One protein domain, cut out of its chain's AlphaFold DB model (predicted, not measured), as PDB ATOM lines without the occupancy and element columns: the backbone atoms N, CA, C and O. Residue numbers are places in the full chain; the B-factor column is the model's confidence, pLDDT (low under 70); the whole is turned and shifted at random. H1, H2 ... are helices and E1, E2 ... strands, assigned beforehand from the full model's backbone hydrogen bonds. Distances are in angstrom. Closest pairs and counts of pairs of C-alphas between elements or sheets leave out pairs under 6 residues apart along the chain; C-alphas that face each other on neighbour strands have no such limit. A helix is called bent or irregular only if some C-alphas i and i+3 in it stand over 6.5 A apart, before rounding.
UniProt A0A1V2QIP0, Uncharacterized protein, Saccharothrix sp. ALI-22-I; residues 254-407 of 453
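What this domain is: This is residues 254 to 407 of the 453 residues of an uncharacterized protein of Saccharothrix sp. ALI-22-I (UniProt A0A1V2QIP0). A strongly twisted sheet of five strands has H3 and H4 over one face, and the long helix H2 packs on it near its E5 edge with residues 302 to 314. H1, which is not on the sheet, meets the last part of H2 to make a V, whose open end is bridged by the long loop of residues 274 to 289; residues 275 to 282, 286 to 292 and 294 to 301 stick out there. The printed part has 154 residues, with four named helices and five named strands in the order H1 H2 E1 H3 E2 E3 E4 E5 H4, and its class is mixed, helices and strands. The sheet runs E1 E2 E3 E4 E5, antiparallel throughout. The whole is only just compact, close to loose, with a radius of gyration of the C-alphas of 17.7 A, and spans 51 by 37 by 30 A.

How they stand to each other: Start with H1, residues 254 to 273, and H2, residues 290 to 314: they touch at a steep tilt of 54 degrees, opposite ways, and their closest C-alphas, Arg 260 and Ala 312, are 5.1 A apart. H2 touches H1 with its residues 305 to 313 alone. Go on to E1, residues 322 to 324, an edge strand antiparallel to E2, residues 358 to 360; look for N 323 and O 359, 2.8 A apart. From E2 a meander, each strand the antiparallel neighbour of the one before, runs through E3, residues 363 to 370, and E4, residues 375 to 381, to E5, residues 386 to 389. Its three hairpins show N 365 and O 358 at 2.8 A, N 379 and O 366 at 2.7 A, and N 380 and O 387 at 2.8 A. H2 is on the sheet at a height of 10.1 A, over E4 and E5 and only just not over E3, on which 2 of its C-alphas fall. H3, residues 331 to 346, is on the sheet at a height of 8.8 A, over E3 and only just over E1, on which 3 of its C-alphas fall; it runs along the strands, at 8 degrees to E3 on the local plane. H4, residues 394 to 402, is on the same face as H3 at a height of 9.3 A; helices H2, H3 and H4 and the sheet form two layers, helices on one face of a sheet. H4 touches H2 at a steep tilt of 62 degrees, with the C-alphas of Leu 311 and Leu 401 closest at 7.1 A. H1 and H4 are apart. Every O i to N i+4 pair is within hydrogen-bond range in H1, H2 and H4, and 10 of 12 are in H3.

Where its parts are: Find C-alpha 254 at (156.213, 173.025, 151.498); from there H1 runs 29.2 A to residue 273. H2 begins at C-alpha 290, at (135.505, 143.577, 163.990), and runs 35.6 A. E1 spans 7.1 A. H3 covers 23.7 A and is irregular, with C-alphas 332 and 335 7.2 A apart. E2 spans 7.0 A, E3 20.5 A, E4 18.8 A and E5 9.7 A. H4 covers 11.9 A and ends at C-alpha 402, at (141.379, 177.444, 168.354).

The domain as a whole: The two C-alphas farthest apart, those of Asp 276 and Thr 351, are 53.8 A from each other. The printed part has no cut. The links H1 to H2 and H3 to E2 are long. The mean pLDDT of the printed part is 79.5, and the values under 70 include residues 281 to 287 and 344 to 356.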
ATOM      1  N   GLN A 254     155.107 173.707 150.827       83.81
ATOM      2  CA  GLN A 254     156.213 173.025 151.498       83.81
ATOM      3  C   GLN A 254     156.285 173.358 152.996       83.81
ATOM      4  O   GLN A 254     156.542 172.460 153.802       83.81
ATOM      5  N   GLN A 255     156.044 174.618 153.379       86.38
ATOM      6  CA  GLN A 255     156.006 175.024 154.788       86.38
ATOM      7  C   GLN A 255     154.849 174.342 155.526       86.38
ATOM      8  O   GLN A 255     155.052 173.802 156.614       86.38
ATOM      9  N   ILE A 256     153.667 174.278 154.907       86.12
ATOM     10  CA  ILE A 256     152.494 173.595 155.473       86.12
ATOM     11  C   ILE A 256     152.775 172.098 155.650       86.12
ATOM     12  O   ILE A 256     152.554 171.547 156.727       86.12
ATOM     13  N   LEU A 257     153.324 171.435 154.629       88.50
ATOM     14  CA  LEU A 257     153.677 170.013 154.689       88.50
ATOM     15  C   LEU A 257     154.738 169.714 155.754       88.50
ATOM     16  O   LEU A 257     154.708 168.656 156.388       88.50
ATOM     17  N   GLN A 258     155.697 170.618 155.958       91.12
ATOM     18  CA  GLN A 258     156.671 170.485 157.035       91.12
ATOM     19  C   GLN A 258     156.007 170.595 158.412       91.12
ATOM     20  O   GLN A 258     156.167 169.677 159.215       91.12
ATOM     21  N   ALA A 259     155.210 171.638 158.654       90.00
ATOM     22  CA  ALA A 259     154.520 171.819 159.930       90.00
ATOM     23  C   ALA A 259     153.567 170.662 160.249       90.00
ATOM     24  O   ALA A 259     153.524 170.197 161.386       90.00
ATOM     25  N   ARG A 260     152.858 170.128 159.243       93.12
ATOM     26  CA  ARG A 260     152.035 168.919 159.402       93.12
ATOM     27  C   ARG A 260     152.873 167.760 159.924       93.12
ATOM     28  O   ARG A 260     152.521 167.151 160.926       93.12
ATOM     29  N   ARG A 261     154.022 167.475 159.303       92.56
ATOM     30  CA  ARG A 261     154.910 166.389 159.758       92.56
ATOM     31  C   ARG A 261     155.396 166.590 161.193       92.56
ATOM     32  O   ARG A 261     155.440 165.610 161.936       92.56
ATOM     33  N   GLU A 262     155.744 167.816 161.571       92.06
ATOM     34  CA  GLU A 262     156.213 168.160 162.919       92.06
ATOM     35  C   GLU A 262     155.105 167.975 163.969       92.06
ATOM     36  O   GLU A 262     155.297 167.225 164.927       92.06
ATOM     37  N   ILE A 263     153.915 168.539 163.743       90.81
ATOM     38  CA  ILE A 263     152.761 168.407 164.648       90.81
ATOM     39  C   ILE A 263     152.303 166.950 164.769       90.81
ATOM     40  O   ILE A 263     152.066 166.457 165.870       90.81
ATOM     41  N   HIS A 264     152.232 166.209 163.663       90.69
ATOM     42  CA  HIS A 264     151.889 164.783 163.693       90.69
ATOM     43  C   HIS A 264     152.956 163.929 164.389       90.69
ATOM     44  O   HIS A 264     152.644 162.889 164.975       90.69
ATOM     45  N   ALA A 265     154.233 164.313 164.322       89.50
ATOM     46  CA  ALA A 265     155.276 163.670 165.114       89.50
ATOM     47  C   ALA A 265     155.096 163.974 166.608       89.50
ATOM     48  O   ALA A 265     155.154 163.050 167.415       89.50
ATOM     49  N   GLU A 266     154.797 165.222 166.967       89.31
ATOM     50  CA  GLU A 266     154.531 165.627 168.350       89.31
ATOM     51  C   GLU A 266     153.318 164.897 168.946       89.31
ATOM     52  O   GLU A 266     153.424 164.318 170.028       89.31
ATOM     53  N   ILE A 267     152.192 164.848 168.223       87.50
ATOM     54  CA  ILE A 267     150.980 164.120 168.633       87.50
ATOM     55  C   ILE A 267     151.303 162.647 168.898       87.50
ATOM     56  O   ILE A 267     150.866 162.097 169.908       87.50
ATOM     57  N   ARG A 268     152.092 162.002 168.026       87.00
ATOM     58  CA  ARG A 268     152.494 160.596 168.202       87.00
ATOM     59  C   ARG A 268     153.393 160.391 169.417       87.00
ATOM     60  O   ARG A 268     153.190 159.417 170.137       87.00
ATOM     61  N   THR A 269     154.347 161.289 169.650       87.00
ATOM     62  CA  THR A 269     155.212 161.248 170.838       87.00
ATOM     63  C   THR A 269     154.379 161.375 172.111       87.00
ATOM     64  O   THR A 269     154.435 160.491 172.958       87.00
ATOM     65  N   ARG A 270     153.509 162.387 172.206       85.25
ATOM     66  CA  ARG A 270     152.629 162.575 173.373       85.25
ATOM     67  C   ARG A 270     151.648 161.418 173.563       85.25
ATOM     68  O   ARG A 270     151.380 161.001 174.683       85.25
ATOM     69  N   ALA A 271     151.110 160.856 172.480       84.88
ATOM     70  CA  ALA A 271     150.224 159.695 172.559       84.88
ATOM     71  C   ALA A 271     150.927 158.469 173.169       84.88
ATOM     72  O   ALA A 271     150.272 157.663 173.837       84.88
ATOM     73  N   ALA A 272     152.244 158.336 172.962       83.31
ATOM     74  CA  ALA A 272     153.056 157.307 173.603       83.31
ATOM     75  C   ALA A 272     153.213 157.553 175.112       83.31
ATOM     76  O   ALA A 272     153.126 156.594 175.876       83.31
ATOM     77  N   ASP A 273     153.332 158.809 175.556       81.62
ATOM     78  CA  ASP A 273     153.392 159.161 176.986       81.62
ATOM     79  C   ASP A 273     152.099 158.790 177.737       81.62
ATOM     80  O   ASP A 273     152.111 158.502 178.934       81.62
ATOM     81  N   PHE A 274     150.970 158.732 177.028       74.44
ATOM     82  CA  PHE A 274     149.676 158.327 177.580       74.44
ATOM     83  C   PHE A 274     149.386 156.819 177.466       74.44
ATOM     84  O   PHE A 274     148.298 156.378 177.855       74.44
ATOM     85  N   ALA A 275     150.314 156.013 176.932       72.06
ATOM     86  CA  ALA A 275     150.076 154.606 176.593       72.06
ATOM     87  C   ALA A 275     149.599 153.745 177.778       72.06
ATOM     88  O   ALA A 275     148.802 152.830 177.561       72.06
ATOM     89  N   ASP A 276     150.022 154.077 179.000       71.69
ATOM     90  CA  ASP A 276     149.722 153.317 180.222       71.69
ATOM     91  C   ASP A 276     148.422 153.745 180.926       71.69
ATOM     92  O   ASP A 276     148.003 153.124 181.905       71.69
ATOM     93  N   GLN A 277     147.747 154.798 180.454       75.31
ATOM     94  CA  GLN A 277     146.478 155.222 181.048       75.31
ATOM     95  C   GLN A 277     145.343 154.233 180.716       75.31
ATOM     96  O   GLN A 277     145.289 153.695 179.605       75.31
ATOM     97  N   PRO A 278     144.368 154.027 181.620       68.31
ATOM     98  CA  PRO A 278     143.225 153.167 181.341       68.31
ATOM     99  C   PRO A 278     142.421 153.670 180.130       68.31
ATOM    100  O   PRO A 278     142.333 154.874 179.859       68.31
ATOM    101  N   LEU A 279     141.861 152.729 179.367       67.88
ATOM    102  CA  LEU A 279     140.919 153.048 178.297       67.88
ATOM    103  C   LEU A 279     139.586 153.522 178.897       67.88
ATOM    104  O   LEU A 279     139.209 153.058 179.976       67.88
ATOM    105  N   PRO A 280     138.848 154.398 178.195       70.62
ATOM    106  CA  PRO A 280     137.445 154.654 178.498       70.62
ATOM    107  C   PRO A 280     136.660 153.340 178.613       70.62
ATOM    108  O   PRO A 280     136.841 152.441 177.791       70.62
ATOM    109  N   SER A 281     135.771 153.245 179.604       67.88
ATOM    110  CA  SER A 281     134.915 152.070 179.853       67.88
ATOM    111  C   SER A 281     134.110 151.634 178.627       67.88
ATOM    112  O   SER A 281     133.814 150.456 178.456       67.88
ATOM    113  N   ASP A 282     133.800 152.588 177.755       66.88
ATOM    114  CA  ASP A 282     132.951 152.406 176.579       66.88
ATOM    115  C   ASP A 282     133.695 151.711 175.421       66.88
ATOM    116  O   ASP A 282     133.096 151.364 174.403       66.88
ATOM    117  N   LEU A 283     135.003 151.484 175.583       64.69
ATOM    118  CA  LEU A 283     135.889 150.787 174.651       64.69
ATOM    119  C   LEU A 283     136.255 149.381 175.152       64.69
ATOM    120  O   LEU A 283     137.382 148.928 174.947       64.69
ATOM    121  N   ASP A 284     135.315 148.683 175.801       66.44
ATOM    122  CA  ASP A 284     135.514 147.295 176.234       66.44
ATOM    123  C   ASP A 284     135.676 146.354 175.016       66.44
ATOM    124  O   ASP A 284     134.705 146.113 174.282       66.44
ATOM    125  N   PRO A 285     136.870 145.758 174.809       61.88
ATOM    126  CA  PRO A 285     137.135 144.851 173.698       61.88
ATOM    127  C   PRO A 285     136.205 143.633 173.657       61.88
ATOM    128  O   PRO A 285     135.995 143.069 172.583       61.88
ATOM    129  N   ALA A 286     135.646 143.222 174.803       64.94
ATOM    130  CA  ALA A 286     134.759 142.068 174.904       64.94
ATOM    131  C   ALA A 286     133.398 142.293 174.220       64.94
ATOM    132  O   ALA A 286     132.735 141.330 173.831       64.94
ATOM    133  N   THR A 287     132.993 143.552 174.036       67.50
ATOM    134  CA  THR A 287     131.677 143.926 173.490       67.50
ATOM    135  C   THR A 287     131.727 144.381 172.027       67.50
ATOM    136  O   THR A 287     130.686 144.579 171.395       67.50
ATOM    137  N   MET A 288     132.926 144.522 171.446       70.56
ATOM    138  CA  MET A 288     133.113 145.125 170.127       70.56
ATOM    139  C   MET A 288     133.311 144.105 168.999       70.56
ATOM    140  O   MET A 288     134.127 143.188 169.067       70.56
ATOM    141  N   THR A 289     132.588 144.296 167.891       74.75
ATOM    142  CA  THR A 289     132.731 143.477 166.679       74.75
ATOM    143  C   THR A 289     133.828 144.024 165.759       74.75
ATOM    144  O   THR A 289     134.103 145.222 165.726       74.75
ATOM    145  N   ARG A 290     134.448 143.159 164.939       75.62
ATOM    146  CA  ARG A 290     135.505 143.577 163.990       75.62
ATOM    147  C   ARG A 290     135.080 144.682 163.016       75.62
ATOM    148  O   ARG A 290     135.884 145.590 162.820       75.62
ATOM    149  N   PRO A 291     133.890 144.630 162.381       77.69
ATOM    150  CA  PRO A 291     133.470 145.696 161.474       77.69
ATOM    151  C   PRO A 291     133.360 147.039 162.199       77.69
ATOM    152  O   PRO A 291     133.831 148.046 161.682       77.69
ATOM    153  N   ARG A 292     132.843 147.028 163.434       79.62
ATOM    154  CA  ARG A 292     132.732 148.217 164.282       79.62
ATOM    155  C   ARG A 292     134.100 148.782 164.668       79.62
ATOM    156  O   ARG A 292     134.300 149.981 164.547       79.62
ATOM    157  N   LEU A 293     135.059 147.932 165.047       77.38
ATOM    158  CA  LEU A 293     136.434 148.359 165.349       77.38
ATOM    159  C   LEU A 293     137.144 148.953 164.126       77.38
ATOM    160  O   LEU A 293     137.839 149.953 164.256       77.38
ATOM    161  N   ARG A 294     136.962 148.365 162.934       77.81
ATOM    162  CA  ARG A 294     137.540 148.903 161.691       77.81
ATOM    163  C   ARG A 294     136.931 150.249 161.303       77.81
ATOM    164  O   ARG A 294     137.691 151.138 160.938       77.81
ATOM    165  N   GLY A 295     135.605 150.386 161.389       81.25
ATOM    166  CA  GLY A 295     134.909 151.650 161.131       81.25
ATOM    167  C   GLY A 295     135.349 152.740 162.105       81.25
ATOM    168  O   GLY A 295     135.834 153.782 161.679       81.25
ATOM    169  N   MET A 296     135.329 152.435 163.404       83.06
ATOM    170  CA  MET A 296     135.772 153.357 164.451       83.06
ATOM    171  C   MET A 296     137.244 153.754 164.286       83.06
ATOM    172  O   MET A 296     137.568 154.929 164.378       83.06
ATOM    173  N   HIS A 297     138.145 152.814 163.979       82.62
ATOM    174  CA  HIS A 297     139.545 153.142 163.688       82.62
ATOM    175  C   HIS A 297     139.684 154.077 162.480       82.62
ATOM    176  O   HIS A 297     140.432 155.045 162.556       82.62
ATOM    177  N   ALA A 298     138.968 153.817 161.381       82.69
ATOM    178  CA  ALA A 298     139.024 154.669 160.195       82.69
ATOM    179  C   ALA A 298     138.515 156.093 160.487       82.69
ATOM    180  O   ALA A 298     139.166 157.063 160.106       82.69
ATOM    181  N   GLU A 299     137.399 156.220 161.209       84.50
ATOM    182  CA  GLU A 299     136.830 157.508 161.618       84.50
ATOM    183  C   GLU A 299     137.754 158.274 162.569       84.50
ATOM    184  O   GLU A 299     138.009 159.462 162.362       84.50
ATOM    185  N   MET A 300     138.290 157.593 163.587       84.19
ATOM    186  CA  MET A 300     139.209 158.193 164.552       84.19
ATOM    187  C   MET A 300     140.512 158.626 163.896       84.19
ATOM    188  O   MET A 300     140.986 159.722 164.176       84.19
ATOM    189  N   ARG A 301     141.066 157.807 162.998       87.62
ATOM    190  CA  ARG A 301     142.269 158.155 162.245       87.62
ATOM    191  C   ARG A 301     142.036 159.378 161.369       87.62
ATOM    192  O   ARG A 301     142.799 160.326 161.468       87.62
ATOM    193  N   ALA A 302     140.956 159.399 160.589       87.75
ATOM    194  CA  ALA A 302     140.620 160.553 159.758       87.75
ATOM    195  C   ALA A 302     140.424 161.833 160.592       87.75
ATOM    196  O   ALA A 302     140.787 162.922 160.156       87.75
ATOM    197  N   LEU A 303     139.857 161.712 161.798       87.00
ATOM    198  CA  LEU A 303     139.696 162.839 162.712       87.00
ATOM    199  C   LEU A 303     141.034 163.308 163.299       87.00
ATOM    200  O   LEU A 303     141.296 164.504 163.285       87.00
ATOM    201  N   VAL A 304     141.883 162.397 163.782       87.38
ATOM    202  CA  VAL A 304     143.229 162.729 164.286       87.38
ATOM    203  C   VAL A 304     144.071 163.366 163.184       87.38
ATOM    204  O   VAL A 304     144.721 164.378 163.441       87.38
ATOM    205  N   ASP A 305     144.004 162.826 161.965       90.75
ATOM    206  CA  ASP A 305     144.744 163.342 160.818       90.75
ATOM    207  C   ASP A 305     144.321 164.782 160.495       90.75
ATOM    208  O   ASP A 305     145.163 165.680 160.438       90.75
ATOM    209  N   PHE A 306     143.010 165.030 160.399       92.00
ATOM    210  CA  PHE A 306     142.478 166.376 160.187       92.00
ATOM    211  C   PHE A 306     142.838 167.343 161.325       92.00
ATOM    212  O   PHE A 306     143.230 168.474 161.060       92.00
ATOM    213  N   LEU A 307     142.721 166.926 162.592       89.62
ATOM    214  CA  LEU A 307     143.055 167.781 163.737       89.62
ATOM    215  C   LEU A 307     144.550 168.134 163.757       89.62
ATOM    216  O   LEU A 307     144.897 169.277 164.045       89.62
ATOM    217  N   GLY A 308     145.427 167.184 163.417       89.88
ATOM    218  CA  GLY A 308     146.861 167.433 163.255       89.88
ATOM    219  C   GLY A 308     147.154 168.419 162.123       89.88
ATOM    220  O   GLY A 308     147.938 169.351 162.304       89.88
ATOM    221  N   ASP A 309     146.472 168.272 160.986       92.00
ATOM    222  CA  ASP A 309     146.609 169.186 159.852       92.00
ATOM    223  C   ASP A 309     146.093 170.595 160.170       92.00
ATOM    224  O   ASP A 309     146.748 171.584 159.841       92.00
ATOM    225  N   ALA A 310     144.950 170.693 160.849       91.12
ATOM    226  CA  ALA A 310     144.368 171.952 161.292       91.12
ATOM    227  C   ALA A 310     145.280 172.670 162.293       91.12
ATOM    228  O   ALA A 310     145.537 173.861 162.131       91.12
ATOM    229  N   LEU A 311     145.834 171.958 163.281       89.81
ATOM    230  CA  LEU A 311     146.811 172.523 164.217       89.81
ATOM    231  C   LEU A 311     148.067 173.041 163.511       89.81
ATOM    232  O   LEU A 311     148.586 174.092 163.886       89.81
ATOM    233  N   ALA A 312     148.544 172.330 162.488       90.38
ATOM    234  CA  ALA A 312     149.686 172.766 161.695       90.38
ATOM    235  C   ALA A 312     149.401 174.047 160.901       90.38
ATOM    236  O   ALA A 312     150.290 174.874 160.765       90.38
ATOM    237  N   VAL A 313     148.180 174.243 160.398       90.00
ATOM    238  CA  VAL A 313     147.788 175.510 159.754       90.00
ATOM    239  C   VAL A 313     147.650 176.627 160.791       90.00
ATOM    240  O   VAL A 313     148.194 177.714 160.603       90.00
ATOM    241  N   ILE A 314     146.987 176.349 161.916       89.62
ATOM    242  CA  ILE A 314     146.772 177.313 163.005       89.62
ATOM    243  C   ILE A 314     148.101 177.799 163.599       89.62
ATOM    244  O   ILE A 314     148.187 178.953 164.011       89.62
ATOM    245  N   SER A 315     149.149 176.968 163.629       86.94
ATOM    246  CA  SER A 315     150.463 177.374 164.150       86.94
ATOM    247  C   SER A 315     151.132 178.480 163.323       86.94
ATOM    248  O   SER A 315     151.973 179.208 163.851       86.94
ATOM    249  N   PHE A 316     150.732 178.657 162.058       85.38
ATOM    250  CA  PHE A 316     151.183 179.766 161.216       85.38
ATOM    251  C   PHE A 316     150.358 181.041 161.378       85.38
ATOM    252  O   PHE A 316     150.790 182.086 160.877       85.38
ATOM    253  N   ALA A 317     149.188 180.965 162.017       85.06
ATOM    254  CA  ALA A 317     148.259 182.078 162.097       85.06
ATOM    255  C   ALA A 317     148.861 183.234 162.913       85.06
ATOM    256  O   ALA A 317     149.336 183.047 164.033       85.06
ATOM    257  N   GLY A 318     148.845 184.438 162.340       80.94
ATOM    258  CA  GLY A 318     149.246 185.672 163.018       80.94
ATOM    259  C   GLY A 318     148.233 186.100 164.077       80.94
ATOM    260  O   GLY A 318     148.605 186.693 165.085       80.94
ATOM    261  N   ASP A 319     146.965 185.735 163.884       83.69
ATOM    262  CA  ASP A 319     145.898 185.918 164.859       83.69
ATOM    263  C   ASP A 319     144.800 184.846 164.714       83.69
ATOM    264  O   ASP A 319     144.831 183.985 163.835       83.69
ATOM    265  N   LYS A 320     143.812 184.892 165.614       85.75
ATOM    266  CA  LYS A 320     142.626 184.017 165.600       85.75
ATOM    267  C   LYS A 320     141.349 184.781 165.255       85.75
ATOM    268  O   LYS A 320     140.254 184.328 165.586       85.75
ATOM    269  N   VAL A 321     141.482 185.956 164.640       86.44
ATOM    270  CA  VAL A 321     140.343 186.793 164.268       86.44
ATOM    271  C   VAL A 321     139.595 186.101 163.136       86.44
ATOM    272  O   VAL A 321     140.181 185.715 162.121       86.44
ATOM    273  N   ALA A 322     138.292 185.917 163.326       87.38
ATOM    274  CA  ALA A 322     137.431 185.436 162.263       87.38
ATOM    275  C   ALA A 322     137.353 186.495 161.162       87.38
ATOM    276  O   ALA A 322     137.263 187.685 161.453       87.38
ATOM    277  N   ARG A 323     137.378 186.073 159.903       87.19
ATOM    278  CA  ARG A 323     137.284 186.956 158.746       87.19
ATOM    279  C   ARG A 323     136.195 186.490 157.800       87.19
ATOM    280  O   ARG A 323     135.987 185.293 157.639       87.19
ATOM    281  N   VAL A 324     135.526 187.439 157.161       85.19
ATOM    282  CA  VAL A 324     134.594 187.203 156.055       85.19
ATOM    283  C   VAL A 324     135.218 187.813 154.812       85.19
ATOM    284  O   VAL A 324     135.411 189.027 154.748       85.19
ATOM    285  N   ASP A 325     135.600 186.965 153.857       79.94
ATOM    286  CA  ASP A 325     136.325 187.374 152.649       79.94
ATOM    287  C   ASP A 325     137.544 188.254 152.957       79.94
ATOM    288  O   ASP A 325     137.781 189.262 152.302       79.94
ATOM    289  N   GLY A 326     138.277 187.910 154.017       79.31
ATOM    290  CA  GLY A 326     139.461 188.641 154.462       79.31
ATOM    291  C   GLY A 326     139.215 189.847 155.369       79.31
ATOM    292  O   GLY A 326     140.161 190.327 155.988       79.31
ATOM    293  N   ARG A 327     137.966 190.301 155.526       86.38
ATOM    294  CA  ARG A 327     137.615 191.403 156.439       86.38
ATOM    295  C   ARG A 327     137.425 190.880 157.862       86.38
ATOM    296  O   ARG A 327     136.726 189.880 158.016       86.38
ATOM    297  N   PRO A 328     138.001 191.519 158.893       88.00
ATOM    298  CA  PRO A 328     137.868 191.057 160.270       88.00
ATOM    299  C   PRO A 328     136.411 191.111 160.748       88.00
ATOM    300  O   PRO A 328     135.635 191.987 160.373       88.00
ATOM    301  N   VAL A 329     136.049 190.155 161.596       87.38
ATOM    302  CA  VAL A 329     134.769 190.081 162.297       87.38
ATOM    303  C   VAL A 329     135.032 190.335 163.775       87.38
ATOM    304  O   VAL A 329     135.914 189.709 164.367       87.38
ATOM    305  N   ALA A 330     134.238 191.215 164.387       86.00
ATOM    306  CA  ALA A 330     134.302 191.451 165.826       86.00
ATOM    307  C   ALA A 330     134.090 190.134 166.614       86.00
ATOM    308  O   ALA A 330     133.157 189.388 166.287       86.00
ATOM    309  N   PRO A 331     134.901 189.826 167.649       84.19
ATOM    310  CA  PRO A 331     134.807 188.569 168.401       84.19
ATOM    311  C   PRO A 331     133.395 188.256 168.918       84.19
ATOM    312  O   PRO A 331     132.898 187.141 168.766       84.19
ATOM    313  N   GLU A 332     132.700 189.257 169.454       83.62
ATOM    314  CA  GLU A 332     131.333 189.160 169.968       83.62
ATOM    315  C   GLU A 332     130.284 188.873 168.880       83.62
ATOM    316  O   GLU A 332     129.187 188.400 169.177       83.62
ATOM    317  N   ARG A 333     130.617 189.114 167.605       81.50
ATOM    318  CA  ARG A 333     129.736 188.873 166.455       81.50
ATOM    319  C   ARG A 333     130.018 187.565 165.739       81.50
ATOM    320  O   ARG A 333     129.166 187.127 164.969       81.50
ATOM    321  N   GLN A 334     131.151 186.914 165.998       82.88
ATOM    322  CA  GLN A 334     131.562 185.693 165.300       82.88
ATOM    323  C   GLN A 334     130.448 184.634 165.275       82.88
ATOM    324  O   GLN A 334     130.121 184.103 164.213       82.88
ATOM    325  N   GLY A 335     129.810 184.375 166.421       79.44
ATOM    326  CA  GLY A 335     128.696 183.428 166.518       79.44
ATOM    327  C   GLY A 335     127.482 183.829 165.672       79.44
ATOM    328  O   GLY A 335     126.891 182.980 165.004       79.44
ATOM    329  N   ALA A 336     127.133 185.119 165.646       79.69
ATOM    330  CA  ALA A 336     126.021 185.635 164.848       79.69
ATOM    331  C   ALA A 336     126.322 185.565 163.342       79.69
ATOM    332  O   ALA A 336     125.465 185.144 162.568       79.69
ATOM    333  N   THR A 337     127.550 185.904 162.938       79.25
ATOM    334  CA  THR A 337     128.023 185.813 161.552       79.25
ATOM    335  C   THR A 337     128.009 184.368 161.060       79.25
ATOM    336  O   THR A 337     127.421 184.094 160.018       79.25
ATOM    337  N   LEU A 338     128.569 183.418 161.818       78.19
ATOM    338  CA  LEU A 338     128.517 181.989 161.468       78.19
ATOM    339  C   LEU A 338     127.070 181.475 161.393       78.19
ATOM    340  O   LEU A 338     126.708 180.760 160.461       78.19
ATOM    341  N   SER A 339     126.216 181.893 162.333       76.75
ATOM    342  CA  SER A 339     124.798 181.511 162.347       76.75
ATOM    343  C   SER A 339     124.031 182.045 161.138       76.75
ATOM    344  O   SER A 339     123.146 181.360 160.631       76.75
ATOM    345  N   LEU A 340     124.343 183.261 160.677       75.88
ATOM    346  CA  LEU A 340     123.748 183.832 159.470       75.88
ATOM    347  C   LEU A 340     124.104 182.983 158.245       75.88
ATOM    348  O   LEU A 340     123.203 182.566 157.523       75.88
ATOM    349  N   HIS A 341     125.387 182.666 158.056       73.88
ATOM    350  CA  HIS A 341     125.838 181.849 156.927       73.88
ATOM    351  C   HIS A 341     125.201 180.455 156.941       73.88
ATOM    352  O   HIS A 341     124.737 179.983 155.904       73.88
ATOM    353  N   TYR A 342     125.078 179.839 158.122       73.88
ATOM    354  CA  TYR A 342     124.359 178.576 158.275       73.88
ATOM    355  C   TYR A 342     122.876 178.681 157.890       73.88
ATOM    356  O   TYR A 342     122.408 177.893 157.070       73.88
ATOM    357  N   LYS A 343     122.134 179.645 158.459       72.69
ATOM    358  CA  LYS A 343     120.690 179.804 158.204       72.69
ATOM    359  C   LYS A 343     120.390 179.972 156.722       72.69
ATOM    360  O   LYS A 343     119.399 179.435 156.238       72.69
ATOM    361  N   VAL A 344     121.235 180.717 156.015       67.00
ATOM    362  CA  VAL A 344     121.039 180.952 154.589       67.00
ATOM    363  C   VAL A 344     121.391 179.715 153.766       67.00
ATOM    364  O   VAL A 344     120.619 179.345 152.888       67.00
ATOM    365  N   ALA A 345     122.482 179.015 154.088       66.19
ATOM    366  CA  ALA A 345     122.798 177.751 153.428       66.19
ATOM    367  C   ALA A 345     121.665 176.720 153.609       66.19
ATOM    368  O   ALA A 345     121.259 176.082 152.639       66.19
ATOM    369  N   ALA A 346     121.103 176.608 154.820       68.62
ATOM    370  CA  ALA A 346     119.990 175.708 155.149       68.62
ATOM    371  C   ALA A 346     118.693 176.009 154.378       68.62
ATOM    372  O   ALA A 346     117.881 175.110 154.182       68.62
ATOM    373  N   ALA A 347     118.498 177.245 153.912       69.06
ATOM    374  CA  ALA A 347     117.341 177.609 153.099       69.06
ATOM    375  C   ALA A 347     117.407 177.048 151.662       69.06
ATOM    376  O   ALA A 347     116.436 177.182 150.922       69.06
ATOM    377  N   GLY A 348     118.531 176.447 151.245       53.88
ATOM    378  CA  GLY A 348     118.706 175.849 149.913       53.88
ATOM    379  C   GLY A 348     118.775 176.859 148.762       53.88
ATOM    380  O   GLY A 348     119.045 176.482 147.622       53.88
ATOM    381  N   ASP A 349     118.575 178.146 149.045       54.62
ATOM    382  CA  ASP A 349     118.695 179.225 148.077       54.62
ATOM    383  C   ASP A 349     120.154 179.681 147.983       54.62
ATOM    384  O   ASP A 349     120.610 180.604 148.661       54.62
ATOM    385  N   ILE A 350     120.889 179.009 147.100       41.00
ATOM    386  CA  ILE A 350     122.294 179.299 146.789       41.00
ATOM    387  C   ILE A 350     122.478 180.728 146.240       41.00
ATOM    388  O   ILE A 350     123.571 181.288 146.318       41.00
ATOM    389  N   THR A 351     121.403 181.339 145.721       41.56
ATOM    390  CA  THR A 351     121.379 182.722 145.225       41.56
ATOM    391  C   THR A 351     121.084 183.750 146.324       41.56
ATOM    392  O   THR A 351     121.432 184.921 146.172       41.56
ATOM    393  N   ALA A 352     120.564 183.324 147.481       42.50
ATOM    394  CA  ALA A 352     120.390 184.152 148.678       42.50
ATOM    395  C   ALA A 352     121.604 184.151 149.628       42.50
ATOM    396  O   ALA A 352     121.669 184.996 150.521       42.50
ATOM    397  N   ILE A 353     122.579 183.247 149.450       44.22
ATOM    398  CA  ILE A 353     123.771 183.153 150.314       44.22
ATOM    399  C   ILE A 353     124.644 184.399 150.151       44.22
ATOM    400  O   ILE A 353     125.037 184.698 149.021       44.22
ATOM    401  N   PRO A 354     125.084 185.076 151.229       49.72
ATOM    402  CA  PRO A 354     126.351 185.770 151.140       49.72
ATOM    403  C   PRO A 354     127.418 184.695 150.912       49.72
ATOM    404  O   PRO A 354     127.855 184.045 151.859       49.72
ATOM    405  N   THR A 355     127.763 184.424 149.647       52.38
ATOM    406  CA  THR A 355     128.672 183.357 149.177       52.38
ATOM    407  C   THR A 355     130.130 183.600 149.603       52.38
ATOM    408  O   THR A 355     131.084 183.215 148.941       52.38
ATOM    409  N   THR A 356     130.317 184.272 150.726       67.38
ATOM    410  CA  THR A 356     131.595 184.656 151.286       67.38
ATOM    411  C   THR A 356     132.291 183.462 151.935       67.38
ATOM    412  O   THR A 356     131.672 182.528 152.452       67.38
ATOM    413  N   SER A 357     133.616 183.493 151.902       75.44
ATOM    414  CA  SER A 357     134.472 182.559 152.608       75.44
ATOM    415  C   SER A 357     134.679 183.057 154.035       75.44
ATOM    416  O   SER A 357     135.282 184.113 154.237       75.44
ATOM    417  N   VAL A 358     134.246 182.281 155.031       84.25
ATOM    418  CA  VAL A 358     134.590 182.569 156.429       84.25
ATOM    419  C   VAL A 358     135.922 181.901 156.745       84.25
ATOM    420  O   VAL A 358     136.085 180.711 156.490       84.25
ATOM    421  N   THR A 359     136.886 182.635 157.288       87.44
ATOM    422  CA  THR A 359     138.174 182.074 157.710       87.44
ATOM    423  C   THR A 359     138.446 182.357 159.178       87.44
ATOM    424  O   THR A 359     138.054 183.396 159.699       87.44
ATOM    425  N   VAL A 360     139.087 181.423 159.879       87.94
ATOM    426  CA  VAL A 360     139.508 181.614 161.275       87.94
ATOM    427  C   VAL A 360     140.841 180.908 161.492       87.94
ATOM    428  O   VAL A 360     140.918 179.694 161.328       87.94
ATOM    429  N   ALA A 361     141.888 181.655 161.859       86.44
ATOM    430  CA  ALA A 361     143.240 181.122 162.079       86.44
ATOM    431  C   ALA A 361     143.750 180.226 160.924       86.44
ATOM    432  O   ALA A 361     144.270 179.135 161.147       86.44
ATOM    433  N   GLY A 362     143.544 180.658 159.677       86.12
ATOM    434  CA  GLY A 362     143.913 179.910 158.471       86.12
ATOM    435  C   GLY A 362     142.942 178.801 158.057       86.12
ATOM    436  O   GLY A 362     143.039 178.318 156.932       86.12
ATOM    437  N   LEU A 363     141.985 178.416 158.907       88.62
ATOM    438  CA  LEU A 363     140.937 177.465 158.537       88.62
ATOM    439  C   LEU A 363     139.897 178.159 157.668       88.62
ATOM    440  O   LEU A 363     139.350 179.184 158.071       88.62
ATOM    441  N   ARG A 364     139.584 177.585 156.509       88.19
ATOM    442  CA  ARG A 364     138.544 178.082 155.608       88.19
ATOM    443  C   ARG A 364     137.256 177.300 155.810       88.19
ATOM    444  O   ARG A 364     137.251 176.079 155.786       88.19
ATOM    445  N   ILE A 365     136.153 178.004 156.003       86.56
ATOM    446  CA  ILE A 365     134.839 177.435 156.280       86.56
ATOM    447  C   ILE A 365     133.931 177.786 155.111       86.56
ATOM    448  O   ILE A 365     133.728 178.958 154.785       86.56
ATOM    449  N   THR A 366     133.370 176.757 154.490       81.75
ATOM    450  CA  THR A 366     132.365 176.889 153.432       81.75
ATOM    451  C   THR A 366     131.160 176.025 153.772       81.75
ATOM    452  O   THR A 366     131.303 174.980 154.401       81.75
ATOM    453  N   TYR A 367     129.961 176.450 153.382       79.81
ATOM    454  CA  TYR A 367     128.740 175.670 153.584       79.81
ATOM    455  C   TYR A 367     128.304 175.065 152.256       79.81
ATOM    456  O   TYR A 367     128.328 175.739 151.226       79.81
ATOM    457  N   ARG A 368     127.932 173.784 152.265       75.38
ATOM    458  CA  ARG A 368     127.515 173.049 151.067       75.38
ATOM    459  C   ARG A 368     126.260 172.245 151.365       75.38
ATOM    460  O   ARG A 368     126.095 171.745 152.473       75.38
ATOM    461  N   HIS A 369     125.400 172.111 150.363       71.62
ATOM    462  CA  HIS A 369     124.284 171.180 150.426       71.62
ATOM    463  C   HIS A 369     124.803 169.777 150.100       71.62
ATOM    464  O   HIS A 369     125.361 169.553 149.024       71.62
ATOM    465  N   ASP A 370     124.635 168.843 151.027       75.56
ATOM    466  CA  ASP A 370     124.836 167.423 150.787       75.56
ATOM    467  C   ASP A 370     123.557 166.873 150.146       75.56
ATOM    468  O   ASP A 370     122.487 166.844 150.756       75.56
ATOM    469  N   HIS A 371     123.635 166.516 148.867       68.31
ATOM    470  CA  HIS A 371     122.486 166.005 148.123       68.31
ATOM    471  C   HIS A 371     122.119 164.565 148.503       68.31
ATOM    472  O   HIS A 371     120.979 164.171 148.270       68.31
ATOM    473  N   GLU A 372     123.044 163.792 149.082       74.25
ATOM    474  CA  GLU A 372     122.764 162.429 149.543       74.25
ATOM    475  C   GLU A 372     122.050 162.449 150.896       74.25
ATOM    476  O   GLU A 372     121.071 161.729 151.087       74.25
ATOM    477  N   ALA A 373     122.509 163.305 151.813       72.50
ATOM    478  CA  ALA A 373     121.895 163.463 153.131       72.50
ATOM    479  C   ALA A 373     120.650 164.370 153.121       72.50
ATOM    480  O   ALA A 373     119.814 164.276 154.015       72.50
ATOM    481  N   GLY A 374     120.505 165.242 152.117       73.88
ATOM    482  CA  GLY A 374     119.441 166.250 152.083       73.88
ATOM    483  C   GLY A 374     119.644 167.376 153.104       73.88
ATOM    484  O   GLY A 374     118.685 168.051 153.468       73.88
ATOM    485  N   GLU A 375     120.876 167.564 153.578       80.81
ATOM    486  CA  GLU A 375     121.223 168.467 154.677       80.81
ATOM    487  C   GLU A 375     122.360 169.416 154.285       80.81
ATOM    488  O   GLU A 375     123.065 169.222 153.296       80.81
ATOM    489  N   VAL A 376     122.557 170.466 155.081       78.06
ATOM    490  CA  VAL A 376     123.670 171.402 154.901       78.06
ATOM    491  C   VAL A 376     124.816 171.040 155.819       78.06
ATOM    492  O   VAL A 376     124.651 170.962 157.033       78.06
ATOM    493  N   VAL A 377     126.002 170.916 155.232       84.31
ATOM    494  CA  VAL A 377     127.246 170.606 155.931       84.31
ATOM    495  C   VAL A 377     128.214 171.784 155.862       84.31
ATOM    496  O   VAL A 377     128.306 172.482 154.848       84.31
ATOM    497  N   ALA A 378     128.961 172.008 156.942       86.25
ATOM    498  CA  ALA A 378     130.086 172.934 156.955       86.25
ATOM    499  C   ALA A 378     131.365 172.176 156.576       86.25
ATOM    500  O   ALA A 378     131.801 171.282 157.296       86.25
ATOM    501  N   ALA A 379     131.976 172.529 155.449       87.50
ATOM    502  CA  ALA A 379     133.295 172.059 155.058       87.50
ATOM    503  C   ALA A 379     134.357 172.987 155.659       87.50
ATOM    504  O   ALA A 379     134.464 174.155 155.275       87.50
ATOM    505  N   VAL A 380     135.128 172.455 156.605       89.38
ATOM    506  CA  VAL A 380     136.288 173.117 157.200       89.38
ATOM    507  C   VAL A 380     137.538 172.604 156.497       89.38
ATOM    508  O   VAL A 380     137.860 171.421 156.580       89.38
ATOM    509  N   ASP A 381     138.216 173.495 155.792       89.25
ATOM    510  CA  ASP A 381     139.415 173.248 155.006       89.25
ATOM    511  C   ASP A 381     140.646 173.819 155.727       89.25
ATOM    512  O   ASP A 381     140.756 175.023 155.972       89.25
ATOM    513  N   ALA A 382     141.575 172.929 156.065       88.88
ATOM    514  CA  ALA A 382     142.886 173.231 156.617       88.88
ATOM    515  C   ALA A 382     143.966 173.114 155.528       88.88
ATOM    516  O   ALA A 382     144.850 172.263 155.622       88.88
ATOM    517  N   ALA A 383     143.899 173.958 154.493       84.31
ATOM    518  CA  ALA A 383     144.830 173.999 153.357       84.31
ATOM    519  C   ALA A 383     144.917 172.677 152.561       84.31
ATOM    520  O   ALA A 383     145.988 172.089 152.391       84.31
ATOM    521  N   GLY A 384     143.772 172.173 152.106       82.69
ATOM    522  CA  GLY A 384     143.607 170.947 151.322       82.69
ATOM    523  C   GLY A 384     143.149 169.731 152.134       82.69
ATOM    524  O   GLY A 384     142.743 168.729 151.547       82.69
ATOM    525  N   SER A 385     143.177 169.806 153.468       88.19
ATOM    526  CA  SER A 385     142.628 168.774 154.358       88.19
ATOM    527  C   SER A 385     141.233 169.201 154.808       88.19
ATOM    528  O   SER A 385     141.096 170.189 155.528       88.19
ATOM    529  N   VAL A 386     140.193 168.504 154.345       89.38
ATOM    530  CA  VAL A 386     138.794 168.926 154.528       89.38
ATOM    531  C   VAL A 386     138.057 167.992 155.479       89.38
ATOM    532  O   VAL A 386     138.037 166.775 155.284       89.38
ATOM    533  N   LYS A 387     137.370 168.571 156.465       90.00
ATOM    534  CA  LYS A 387     136.407 167.871 157.319       90.00
ATOM    535  C   LYS A 387     135.029 168.497 157.187       90.00
ATOM    536  O   LYS A 387     134.870 169.707 157.307       90.00
ATOM    537  N   TYR A 388     134.031 167.645 156.993       89.00
ATOM    538  CA  TYR A 388     132.629 168.035 157.048       89.00
ATOM    539  C   TYR A 388     132.133 167.943 158.490       89.00
ATOM    540  O   TYR A 388     132.347 166.931 159.164       89.00
ATOM    541  N   ILE A 389     131.524 169.024 158.963       86.56
ATOM    542  CA  ILE A 389     131.009 169.190 160.319       86.56
ATOM    543  C   ILE A 389     129.561 169.665 160.210       86.56
ATOM    544  O   ILE A 389     129.232 170.489 159.354       86.56
ATOM    545  N   ASP A 390     128.701 169.162 161.091       82.62
ATOM    546  CA  ASP A 390     127.368 169.725 161.279       82.62
ATOM    547  C   ASP A 390     127.497 171.217 161.662       82.62
ATOM    548  O   ASP A 390     128.191 171.549 162.633       82.62
ATOM    549  N   PRO A 391     126.850 172.143 160.936       80.44
ATOM    550  CA  PRO A 391     126.902 173.567 161.246       80.44
ATOM    551  C   PRO A 391     126.521 173.945 162.687       80.44
ATOM    552  O   PRO A 391     127.052 174.923 163.210       80.44
ATOM    553  N   VAL A 392     125.641 173.182 163.345       79.19
ATOM    554  CA  VAL A 392     125.249 173.384 164.752       79.19
ATOM    555  C   VAL A 392     126.416 173.081 165.693       79.19
ATOM    556  O   VAL A 392     126.572 173.729 166.729       79.19
ATOM    557  N   GLN A 393     127.269 172.124 165.326       82.19
ATOM    558  CA  GLN A 393     128.450 171.729 166.096       82.19
ATOM    559  C   GLN A 393     129.680 172.589 165.773       82.19
ATOM    560  O   GLN A 393     130.640 172.606 166.547       82.19
ATOM    561  N   LEU A 394     129.657 173.331 164.660       82.75
ATOM    562  CA  LEU A 394     130.789 174.121 164.180       82.75
ATOM    563  C   LEU A 394     131.345 175.111 165.223       82.75
ATOM    564  O   LEU A 394     132.566 175.131 165.382       82.75
ATOM    565  N   PRO A 395     130.543 175.893 165.979       80.50
ATOM    566  CA  PRO A 395     131.095 176.797 166.992       80.50
ATOM    567  C   PRO A 395     131.892 176.064 168.080       80.50
ATOM    568  O   PRO A 395     132.959 176.527 168.479       80.50
ATOM    569  N   ALA A 396     131.412 174.898 168.526       78.62
ATOM    570  CA  ALA A 396     132.111 174.076 169.510       78.62
ATOM    571  C   ALA A 396     133.393 173.466 168.921       78.62
ATOM    572  O   ALA A 396     134.446 173.514 169.557       78.62
ATOM    573  N   ALA A 397     133.325 172.964 167.683       81.12
ATOM    574  CA  ALA A 397     134.478 172.418 166.970       81.12
ATOM    575  C   ALA A 397     135.575 173.475 166.749       81.12
ATOM    576  O   ALA A 397     136.747 173.209 167.006       81.12
ATOM    577  N   LEU A 398     135.206 174.698 166.349       81.38
ATOM    578  CA  LEU A 398     136.142 175.818 166.232       81.38
ATOM    579  C   LEU A 398     136.714 176.217 167.595       81.38
ATOM    580  O   LEU A 398     137.912 176.461 167.691       81.38
ATOM    581  N   GLY A 399     135.905 176.233 168.657       79.38
ATOM    582  CA  GLY A 399     136.390 176.473 170.018       79.38
ATOM    583  C   GLY A 399     137.483 175.483 170.435       79.38
ATOM    584  O   GLY A 399     138.517 175.896 170.958       79.38
ATOM    585  N   MET A 400     137.294 174.194 170.130       77.62
ATOM    586  CA  MET A 400     138.299 173.153 170.372       77.62
ATOM    587  C   MET A 400     139.554 173.313 169.505       77.62
ATOM    588  O   MET A 400     140.660 173.126 169.999       77.62
ATOM    589  N   LEU A 401     139.405 173.656 168.224       78.94
ATOM    590  CA  LEU A 401     140.534 173.845 167.306       78.94
ATOM    591  C   LEU A 401     141.383 175.068 167.679       78.94
ATOM    592  O   LEU A 401     142.611 175.021 167.645       78.94
ATOM    593  N   LEU A 402     140.729 176.168 168.056       80.31
ATOM    594  CA  LEU A 402     141.379 177.444 168.354       80.31
ATOM    595  C   LEU A 402     141.974 177.498 169.761       80.31
ATOM    596  O   LEU A 402     142.852 178.327 170.016       80.31
ATOM    597  N   GLN A 403     141.537 176.633 170.674       77.06
ATOM    598  CA  GLN A 403     142.202 176.394 171.950       77.06
ATOM    599  C   GLN A 403     142.937 175.060 171.871       77.06
ATOM    600  O   GLN A 403     142.371 174.038 172.246       77.06
ATOM    601  N   PRO A 404     144.176 175.030 171.343       61.75
ATOM    602  CA  PRO A 404     144.881 173.777 171.166       61.75
ATOM    603  C   PRO A 404     145.066 173.103 172.528       61.75
ATOM    604  O   PRO A 404     145.805 173.590 173.382       61.75
ATOM    605  N   TYR A 405     144.407 171.959 172.702       67.75
ATOM    606  CA  TYR A 405     144.683 170.999 173.763       67.75
ATOM    607  C   TYR A 405     145.460 169.836 173.132       67.75
ATOM    608  O   TYR A 405     144.860 168.799 172.832       67.75
ATOM    609  N   PRO A 406     146.774 169.985 172.863       66.00
ATOM    610  CA  PRO A 406     147.569 168.931 172.230       66.00
ATOM    611  C   PRO A 406     147.467 167.591 172.977       66.00
ATOM    612  O   PRO A 406     147.489 166.538 172.346       66.00
ATOM    613  N   ASP A 407     147.227 167.617 174.289       73.94
ATOM    614  CA  ASP A 407     147.014 166.415 175.102       73.94
ATOM    615  C   ASP A 407     145.670 165.721 174.825       73.94
ATOM    616  O   ASP A 407     145.585 164.494 174.879       73.94
TER     617      ASP A 407